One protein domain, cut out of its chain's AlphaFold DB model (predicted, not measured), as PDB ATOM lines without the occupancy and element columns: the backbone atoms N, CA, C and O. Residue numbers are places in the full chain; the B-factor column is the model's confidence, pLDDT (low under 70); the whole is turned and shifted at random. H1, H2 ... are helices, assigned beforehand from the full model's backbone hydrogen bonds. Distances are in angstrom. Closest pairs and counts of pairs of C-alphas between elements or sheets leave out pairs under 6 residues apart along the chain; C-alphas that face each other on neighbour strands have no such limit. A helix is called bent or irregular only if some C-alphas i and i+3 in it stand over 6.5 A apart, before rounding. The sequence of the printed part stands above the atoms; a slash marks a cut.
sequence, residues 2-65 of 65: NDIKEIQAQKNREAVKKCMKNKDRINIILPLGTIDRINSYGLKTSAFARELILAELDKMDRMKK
ATOM      1  N   ASN A   2     -30.188  22.330 -60.452       58.69
ATOM      2  CA  ASN A   2     -30.890  22.716 -59.216       58.69
ATOM      3  C   ASN A   2     -30.543  21.828 -58.004       58.69
ATOM      4  O   ASN A   2     -30.349  22.358 -56.913       58.69
ATOM      5  N   ASP A   3     -30.319  20.526 -58.204       61.91
ATOM      6  CA  ASP A   3     -30.055  19.577 -57.106       61.91
ATOM      7  C   ASP A   3     -28.746  19.848 -56.346       61.91
ATOM      8  O   ASP A   3     -28.664  19.669 -55.134       61.91
ATOM      9  N   ILE A   4     -27.710  20.347 -57.029       67.31
ATOM     10  CA  ILE A   4     -26.403  20.630 -56.407       67.31
ATOM     11  C   ILE A   4     -26.516  21.773 -55.384       67.31
ATOM     12  O   ILE A   4     -25.942  21.689 -54.296       67.31
ATOM     13  N   LYS A   5     -27.293  22.819 -55.707       66.00
ATOM     14  CA  LYS A   5     -27.541  23.952 -54.800       66.00
ATOM     15  C   LYS A   5     -28.334  23.519 -53.572       66.00
ATOM     16  O   LYS A   5     -28.050  23.980 -52.467       66.00
ATOM     17  N   GLU A   6     -29.294  22.621 -53.752       69.06
ATOM     18  CA  GLU A   6     -30.151  22.137 -52.673       69.06
ATOM     19  C   GLU A   6     -29.389  21.214 -51.706       69.06
ATOM     20  O   GLU A   6     -29.475  21.378 -50.486       69.06
ATOM     21  N   ILE A   7     -28.517  20.348 -52.237       74.50
ATOM     22  CA  ILE A   7     -27.594  19.515 -51.446       74.50
ATOM     23  C   ILE A   7     -26.615  20.382 -50.635       74.50
ATOM     24  O   ILE A   7     -26.347  20.098 -49.465       74.50
ATOM     25  N   GLN A   8     -26.082  21.457 -51.222       70.12
ATOM     26  CA  GLN A   8     -25.196  22.390 -50.512       70.12
ATOM     27  C   GLN A   8     -25.933  23.184 -49.431       70.12
ATOM     28  O   GLN A   8     -25.416  23.330 -48.321       70.12
ATOM     29  N   ALA A   9     -27.157  23.640 -49.705       74.19
ATOM     30  CA  ALA A   9     -27.994  24.306 -48.713       74.19
ATOM     31  C   ALA A   9     -28.292  23.388 -47.516       74.19
ATOM     32  O   ALA A   9     -28.209  23.825 -46.366       74.19
ATOM     33  N   GLN A  10     -28.566  22.104 -47.766       74.31
ATOM     34  CA  GLN A  10     -28.813  21.126 -46.709       74.31
ATOM     35  C   GLN A  10     -27.573  20.877 -45.841       74.31
ATOM     36  O   GLN A  10     -27.660  20.971 -44.614       74.31
ATOM     37  N   LYS A  11     -26.402  20.673 -46.459       73.12
ATOM     38  CA  LYS A  11     -25.125  20.531 -45.735       73.12
ATOM     39  C   LYS A  11     -24.806  21.755 -44.877       73.12
ATOM     40  O   LYS A  11     -24.357  21.613 -43.740       73.12
ATOM     41  N   ASN A  12     -25.093  22.955 -45.380       70.56
ATOM     42  CA  ASN A  12     -24.905  24.190 -44.621       70.56
ATOM     43  C   ASN A  12     -25.857  24.273 -43.422       70.56
ATOM     44  O   ASN A  12     -25.421  24.624 -42.326       70.56
ATOM     45  N   ARG A  13     -27.135  23.897 -43.587       74.94
ATOM     46  CA  ARG A  13     -28.103  23.839 -42.476       74.94
ATOM     47  C   ARG A  13     -27.654  22.870 -41.382       74.94
ATOM     48  O   ARG A  13     -27.706  23.217 -40.202       74.94
ATOM     49  N   GLU A  14     -27.166  21.693 -41.756       75.56
ATOM     50  CA  GLU A  14     -26.657  20.693 -40.809       75.56
ATOM     51  C   GLU A  14     -25.379  21.154 -40.100       75.56
ATOM     52  O   GLU A  14     -25.265  21.011 -38.879       75.56
ATOM     53  N   ALA A  15     -24.448  21.777 -40.826       70.00
ATOM     54  CA  ALA A  15     -23.229  22.345 -40.255       70.00
ATOM     55  C   ALA A  15     -23.529  23.482 -39.265       70.00
ATOM     56  O   ALA A  15     -22.948  23.527 -38.177       70.00
ATOM     57  N   VAL A  16     -24.486  24.358 -39.595       68.94
ATOM     58  CA  VAL A  16     -24.973  25.413 -38.695       68.94
ATOM     59  C   VAL A  16     -25.624  24.794 -37.460       68.94
ATOM     60  O   VAL A  16     -25.257  25.157 -36.344       68.94
ATOM     61  N   LYS A  17     -26.512  23.804 -37.624       71.81
ATOM     62  CA  LYS A  17     -27.175  23.115 -36.504       71.81
ATOM     63  C   LYS A  17     -26.162  22.447 -35.567       71.81
ATOM     64  O   LYS A  17     -26.271  22.581 -34.351       71.81
ATOM     65  N   LYS A  18     -25.129  21.799 -36.117       72.31
ATOM     66  CA  LYS A  18     -24.029  21.202 -35.341       72.31
ATOM     67  C   LYS A  18     -23.200  22.263 -34.614       72.31
ATOM     68  O   LYS A  18     -22.874  22.083 -33.446       72.31
ATOM     69  N   CYS A  19     -22.903  23.384 -35.272       62.75
ATOM     70  CA  CYS A  19     -22.165  24.495 -34.670       62.75
ATOM     71  C   CYS A  19     -22.943  25.240 -33.581       62.75
ATOM     72  O   CYS A  19     -22.297  25.848 -32.727       62.75
ATOM     73  N   MET A  20     -24.278  25.230 -33.636       71.75
ATOM     74  CA  MET A  20     -25.167  25.913 -32.688       71.75
ATOM     75  C   MET A  20     -25.606  25.028 -31.514       71.75
ATOM     76  O   MET A  20     -26.081  25.559 -30.522       71.75
ATOM     77  N   LYS A  21     -25.418  23.699 -31.580       73.81
ATOM     78  CA  LYS A  21     -25.882  22.752 -30.544       73.81
ATOM     79  C   LYS A  21     -25.426  23.110 -29.119       73.81
ATOM     80  O   LYS A  21     -26.157  22.847 -28.177       73.81
ATOM     81  N   ASN A  22     -24.248  23.719 -28.985       76.44
ATOM     82  CA  ASN A  22     -23.655  24.113 -27.704       76.44
ATOM     83  C   ASN A  22     -23.410  25.632 -27.625       76.44
ATOM     84  O   ASN A  22     -22.442  26.063 -27.000       76.44
ATOM     85  N   LYS A  23     -24.181  26.444 -28.359       78.56
ATOM     86  CA  LYS A  23     -24.011  27.903 -28.374       78.56
ATOM     87  C   LYS A  23     -25.348  28.593 -28.179       78.56
ATOM     88  O   LYS A  23     -26.263  28.391 -28.973       78.56
ATOM     89  N   ASP A  24     -25.400  29.488 -27.206       79.44
ATOM     90  CA  ASP A  24     -26.521  30.402 -27.045       79.44
ATOM     91  C   ASP A  24     -26.407  31.573 -28.024       79.44
ATOM     92  O   ASP A  24     -25.329  32.139 -28.248       79.44
ATOM     93  N   ARG A  25     -27.535  31.938 -28.641       80.69
ATOM     94  CA  ARG A  25     -27.634  33.120 -29.499       80.69
ATOM     95  C   ARG A  25     -28.250  34.260 -28.701       80.69
ATOM     96  O   ARG A  25     -29.412  34.188 -28.320       80.69
ATOM     97  N   ILE A  26     -27.494  35.338 -28.545       81.50
ATOM     98  CA  ILE A  26     -27.960  36.573 -27.914       81.50
ATOM     99  C   ILE A  26     -28.222  37.600 -29.018       81.50
ATOM    100  O   ILE A  26     -27.369  37.810 -29.883       81.50
ATOM    101  N   ASN A  27     -29.406  38.215 -29.018       82.94
ATOM    102  CA  ASN A  27     -29.744  39.317 -29.918       82.94
ATOM    103  C   ASN A  27     -29.696  40.631 -29.130       82.94
ATOM    104  O   ASN A  27     -30.356  40.738 -28.100       82.94
ATOM    105  N   ILE A  28     -28.908  41.605 -29.586       83.56
ATOM    106  CA  ILE A  28     -28.632  42.849 -28.851       83.56
ATOM    107  C   ILE A  28     -28.867  44.029 -29.790       83.56
ATOM    108  O   ILE A  28     -28.424  44.004 -30.939       83.56
ATOM    109  N   ILE A  29     -29.545  45.061 -29.294       88.06
ATOM    110  CA  ILE A  29     -29.727  46.337 -29.990       88.06
ATOM    111  C   ILE A  29     -28.812  47.360 -29.319       88.06
ATOM    112  O   ILE A  29     -28.837  47.515 -28.101       88.06
ATOM    113  N   LEU A  30     -27.987  48.031 -30.119       88.44
ATOM    114  CA  LEU A  30     -27.042  49.051 -29.669       88.44
ATOM    115  C   LEU A  30     -27.320  50.371 -30.402       88.44
ATOM    116  O   LEU A  30     -27.881  50.342 -31.501       88.44
ATOM    117  N   PRO A  31     -26.915  51.521 -29.837       94.69
ATOM    118  CA  PRO A  31     -27.026  52.807 -30.515       94.69
ATOM    119  C   PRO A  31     -26.339  52.819 -31.887       94.69
ATOM    120  O   PRO A  31     -25.333  52.132 -32.110       94.69
ATOM    121  N   LEU A  32     -26.859  53.645 -32.798       93.44
ATOM    122  CA  LEU A  32     -26.270  53.847 -34.120       93.44
ATOM    123  C   LEU A  32     -24.810  54.329 -33.997       93.44
ATOM    124  O   LEU A  32     -24.486  55.119 -33.115       93.44
ATOM    125  N   GLY A  33     -23.922  53.819 -34.854       92.69
ATOM    126  CA  GLY A  33     -22.482  54.120 -34.820       92.69
ATOM    127  C   GLY A  33     -21.658  53.234 -33.875       92.69
ATOM    128  O   GLY A  33     -20.429  53.284 -33.897       92.69
ATOM    129  N   THR A  34     -22.294  52.363 -33.082       91.56
ATOM    130  CA  THR A  34     -21.560  51.432 -32.202       91.56
ATOM    131  C   THR A  34     -20.703  50.445 -33.000       91.56
ATOM    132  O   THR A  34     -19.574  50.155 -32.613       91.56
ATOM    133  N   ILE A  35     -21.208  49.961 -34.139       90.75
ATOM    134  CA  ILE A  35     -20.464  49.052 -35.024       90.75
ATOM    135  C   ILE A  35     -19.235  49.758 -35.605       90.75
ATOM    136  O   ILE A  35     -18.138  49.211 -35.534       90.75
ATOM    137  N   ASP A  36     -19.403  50.980 -36.112       93.50
ATOM    138  CA  ASP A  36     -18.309  51.766 -36.695       93.50
ATOM    139  C   ASP A  36     -17.233  52.072 -35.659       93.50
ATOM    140  O   ASP A  36     -16.042  51.924 -35.927       93.50
ATOM    141  N   ARG A  37     -17.653  52.404 -34.435       93.62
ATOM    142  CA  ARG A  37     -16.737  52.612 -33.316       93.62
ATOM    143  C   ARG A  37     -15.943  51.347 -32.996       93.62
ATOM    144  O   ARG A  37     -14.730  51.434 -32.841       93.62
ATOM    145  N   ILE A  38     -16.577  50.176 -32.946       91.81
ATOM    146  CA  ILE A  38     -15.863  48.909 -32.711       91.81
ATOM    147  C   ILE A  38     -14.880  48.616 -33.854       91.81
ATOM    148  O   ILE A  38     -13.721  48.282 -33.601       91.81
ATOM    149  N   ASN A  39     -15.313  48.811 -35.100       91.12
ATOM    150  CA  ASN A  39     -14.476  48.598 -36.278       91.12
ATOM    151  C   ASN A  39     -13.285  49.569 -36.329       91.12
ATOM    152  O   ASN A  39     -12.210  49.176 -36.776       91.12
ATOM    153  N   SER A  40     -13.436  50.803 -35.829       95.19
ATOM    154  CA  SER A  40     -12.344  51.789 -35.761       95.19
ATOM    155  C   SER A  40     -11.180  51.347 -34.869       95.19
ATOM    156  O   SER A  40     -10.045  51.754 -35.097       95.19
ATOM    157  N   TYR A  41     -11.435  50.453 -33.908       91.75
ATOM    158  CA  TYR A  41     -10.400  49.831 -33.078       91.75
ATOM    159  C   TYR A  41      -9.781  48.577 -33.723       91.75
ATOM    160  O   TYR A  41      -8.989  47.887 -33.088       91.75
ATOM    161  N   GLY A  42     -10.150  48.241 -34.967       90.62
ATOM    162  CA  GLY A  42      -9.698  47.028 -35.658       90.62
ATOM    163  C   GLY A  42     -10.321  45.735 -35.119       90.62
ATOM    164  O   GLY A  42      -9.870  44.640 -35.453       90.62
ATOM    165  N   LEU A  43     -11.358  45.843 -34.283       89.88
ATOM    166  CA  LEU A  43     -12.007  44.705 -33.641       89.88
ATOM    167  C   LEU A  43     -13.217  44.239 -34.448       89.88
ATOM    168  O   LEU A  43     -13.976  45.031 -35.001       89.88
ATOM    169  N   LYS A  44     -13.451  42.923 -34.462       89.12
ATOM    170  CA  LYS A  44     -14.689  42.360 -35.014       89.12
ATOM    171  C   LYS A  44     -15.793  42.453 -33.969       89.12
ATOM    172  O   LYS A  44     -15.638  41.935 -32.866       89.12
ATOM    173  N   THR A  45     -16.942  43.012 -34.345       87.75
ATOM    174  CA  THR A  45     -18.097  43.247 -33.457       87.75
ATOM    175  C   THR A  45     -18.510  42.008 -32.661       87.75
ATOM    176  O   THR A  45     -18.749  42.083 -31.460       87.75
ATOM    177  N   SER A  46     -18.544  40.843 -33.315       85.00
ATOM    178  CA  SER A  46     -18.931  39.573 -32.692       85.00
ATOM    179  C   SER A  46     -17.876  38.989 -31.749       85.00
ATOM    180  O   SER A  46     -18.235  38.269 -30.818       85.00
ATOM    181  N   ALA A  47     -16.591  39.263 -31.987       86.88
ATOM    182  CA  ALA A  47     -15.511  38.863 -31.086       86.88
ATOM    183  C   ALA A  47     -15.509  39.768 -29.852       86.88
ATOM    184  O   ALA A  47     -15.590  39.267 -28.736       86.88
ATOM    185  N   PHE A  48     -15.578  41.083 -30.076       90.62
ATOM    186  CA  PHE A  48     -15.644  42.084 -29.017       90.62
ATOM    187  C   PHE A  48     -16.822  41.849 -28.064       90.62
ATOM    188  O   PHE A  48     -16.632  41.783 -26.855       90.62
ATOM    189  N   ALA A  49     -18.034  41.644 -28.595       89.12
ATOM    190  CA  ALA A  49     -19.208  41.383 -27.762       89.12
ATOM    191  C   ALA A  49     -19.059  40.097 -26.930       89.12
ATOM    192  O   ALA A  49     -19.458  40.065 -25.769       89.12
ATOM    193  N   ARG A  50     -18.468  39.042 -27.503       88.94
ATOM    194  CA  ARG A  50     -18.247  37.770 -26.803       88.94
ATOM    195  C   ARG A  50     -17.252  37.927 -25.658       88.94
ATOM    196  O   ARG A  50     -17.534  37.472 -24.557       88.94
ATOM    197  N   GLU A  51     -16.113  38.560 -25.923       90.75
ATOM    198  CA  GLU A  51     -15.074  38.800 -24.917       90.75
ATOM    199  C   GLU A  51     -15.587  39.696 -23.792       90.75
ATOM    200  O   GLU A  51     -15.372  39.383 -22.625       90.75
ATOM    201  N   LEU A  52     -16.333  40.751 -24.132       92.62
ATOM    202  CA  LEU A  52     -16.944  41.644 -23.152       92.62
ATOM    203  C   LEU A  52     -17.904  40.894 -22.219       92.62
ATOM    204  O   LEU A  52     -17.816  41.051 -21.006       92.62
ATOM    205  N   ILE A  53     -18.798  40.069 -22.778       91.12
ATOM    206  CA  ILE A  53     -19.761  39.290 -21.987       91.12
ATOM    207  C   ILE A  53     -19.033  38.309 -21.062       91.12
ATOM    208  O   ILE A  53     -19.357  38.247 -19.880       91.12
ATOM    209  N   LEU A  54     -18.042  37.569 -21.570       90.94
ATOM    210  CA  LEU A  54     -17.285  36.608 -20.760       90.94
ATOM    211  C   LEU A  54     -16.497  37.298 -19.641       90.94
ATOM    212  O   LEU A  54     -16.573  36.868 -18.497       90.94
ATOM    213  N   ALA A  55     -15.803  38.397 -19.950       93.88
ATOM    214  CA  ALA A  55     -15.038  39.146 -18.958       93.88
ATOM    215  C   ALA A  55     -15.930  39.720 -17.848       93.88
ATOM    216  O   ALA A  55     -15.508  39.802 -16.695       93.88
ATOM    217  N   GLU A  56     -17.155  40.129 -18.179       93.12
ATOM    218  CA  GLU A  56     -18.100  40.643 -17.192       93.12
ATOM    219  C   GLU A  56     -18.694  39.523 -16.325       93.12
ATOM    220  O   GLU A  56     -18.780  39.683 -15.107       93.12
ATOM    221  N   LEU A  57     -19.009  38.362 -16.913       92.06
ATOM    222  CA  LEU A  57     -19.418  37.171 -16.158       92.06
ATOM    223  C   LEU A  57     -18.314  36.705 -15.199       92.06
ATOM    224  O   LEU A  57     -18.586  36.506 -14.018       92.06
ATOM    225  N   ASP A  58     -17.062  36.646 -15.662       92.31
ATOM    226  CA  ASP A  58     -15.911  36.274 -14.831       92.31
ATOM    227  C   ASP A  58     -15.748  37.209 -13.620       92.31
ATOM    228  O   ASP A  58     -15.401  36.765 -12.521       92.31
ATOM    229  N   LYS A  59     -15.992  38.516 -13.788       93.31
ATOM    230  CA  LYS A  59     -15.982  39.471 -12.666       93.31
ATOM    231  C   LYS A  59     -17.121  39.196 -11.691       93.31
ATOM    232  O   LYS A  59     -16.880  39.183 -10.486       93.31
ATOM    233  N   MET A  60     -18.337  38.974 -12.192       91.94
ATOM    234  CA  MET A  60     -19.499  38.680 -11.347       91.94
ATOM    235  C   MET A  60     -19.300  37.394 -10.540       91.94
ATOM    236  O   MET A  60     -19.621  37.368  -9.352       91.94
ATOM    237  N   ASP A  61     -18.716  36.359 -11.143       89.38
ATOM    238  CA  ASP A  61     -18.410  35.098 -10.463       89.38
ATOM    239  C   ASP A  61     -17.349  35.274  -9.372       89.38
ATOM    240  O   ASP A  61     -17.456  34.674  -8.302       89.38
ATOM    241  N   ARG A  62     -16.355  36.147  -9.590       88.44
ATOM    242  CA  ARG A  62     -15.371  36.511  -8.556       88.44
ATOM    243  C   ARG A  62     -15.985  37.302  -7.404       88.44
ATOM    244  O   ARG A  62     -15.523  37.149  -6.285       88.44
ATOM    245  N   MET A  63     -16.985  38.143  -7.669       81.75
ATOM    246  CA  MET A  63     -17.652  38.960  -6.643       81.75
ATOM    247  C   MET A  63     -18.697  38.187  -5.830       81.75
ATOM    248  O   MET A  63     -19.042  38.605  -4.730       81.75
ATOM    249  N   LYS A  64     -19.227  37.083  -6.368       72.12
ATOM    250  CA  LYS A  64     -20.147  36.185  -5.651       72.12
ATOM    251  C   LYS A  64     -19.440  35.203  -4.710       72.12
ATOM    252  O   LYS A  64     -20.127  34.465  -4.004       72.12
ATOM    253  N   LYS A  65     -18.111  35.149  -4.756       52.66
ATOM    254  CA  LYS A  65     -17.274  34.242  -3.973       52.66
ATOM    255  C   LYS A  65     -16.741  34.940  -2.730       52.66
ATOM    256  O   LYS A  65     -16.646  34.246  -1.698       52.66
TER     257      LYS A  65
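AT A GLANCE: This is residues 2 to 65 of the 65 residues of an uncharacterized protein of [Eubacterium] rectale (UniProt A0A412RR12). This is an open, stretched-out model with no packed core: two long helices, H1 and H3, lie at opposite ends of the length and point much the same way, one beyond the other, and a long link runs between H1 and a short helix, H2. H2 is set off to one side and makes a corner with the start of H3, while residues 2 to 25 stick out as one arm and residues 51 to 65 as another. The printed part has 64 residues with three named helices, in the order H1, H2, H3, and no named strand; the class is all helix. The whole is extended, with a radius of gyration of the C-alphas of 17.5 A, and its outline is elongated, 54 by 34 by 20 A.

IN THESE COORDINATES: H1 covers residues 2 to 20 and measures 27.3 A from first to last C-alpha, beginning at C-alpha 2 at (-30.890, 22.716, -59.216) and ending at C-alpha 20 at (-25.167, 25.913, -32.688). Residues 21 to 33 follow with no named element. H2 covers residues 34 to 40 and measures 9.9 A. H3 covers residues 45 to 63 and measures 27.2 A, ending at C-alpha 63 at (-17.652, 38.960, -6.643).

HOW THE PARTS SIT: H1 touches no helix; it is apart from H2 and apart from H3. H2 and H3 touch only at the corner by their link, with 4 pairs of C-alphas within 8 A. The closest C-alphas of the two are those of Ile 38 and Thr 45, 6.1 A apart, and H3 touches H2 with residues 45 to 48 alone. The lines of H2 and H3 are about perpendicular, at 75 degrees, and their centres are 18.3 A apart. In H1, H2 and H3, every O i to N i+4 pair is within hydrogen-bond range, and no helix is bent or irregular.

THE WHOLE: The two C-alphas farthest apart are those of Asn 2 and Lys 65, 58.1 A, which are also the first and last printed; Lys 65 is the chain's last residue. The printed part has no cut. The link from H1 to H2, 13 residues, is long, and its C-alphas lie 7 to 19 A from the mean of the C-alphas; the link from H2 to H3, 4 residues, is tight. Residues 2 to 25, of which 2 to 20 belong to H1, and residues 51 to 65, of which 51 to 63 belong to H3, stand free. The mean pLDDT of the printed part is 82.3, with means of 70 for H1, 93 for H2 and 90 for H3; residues 2 to 6, 16, 19 and 65 are under 70.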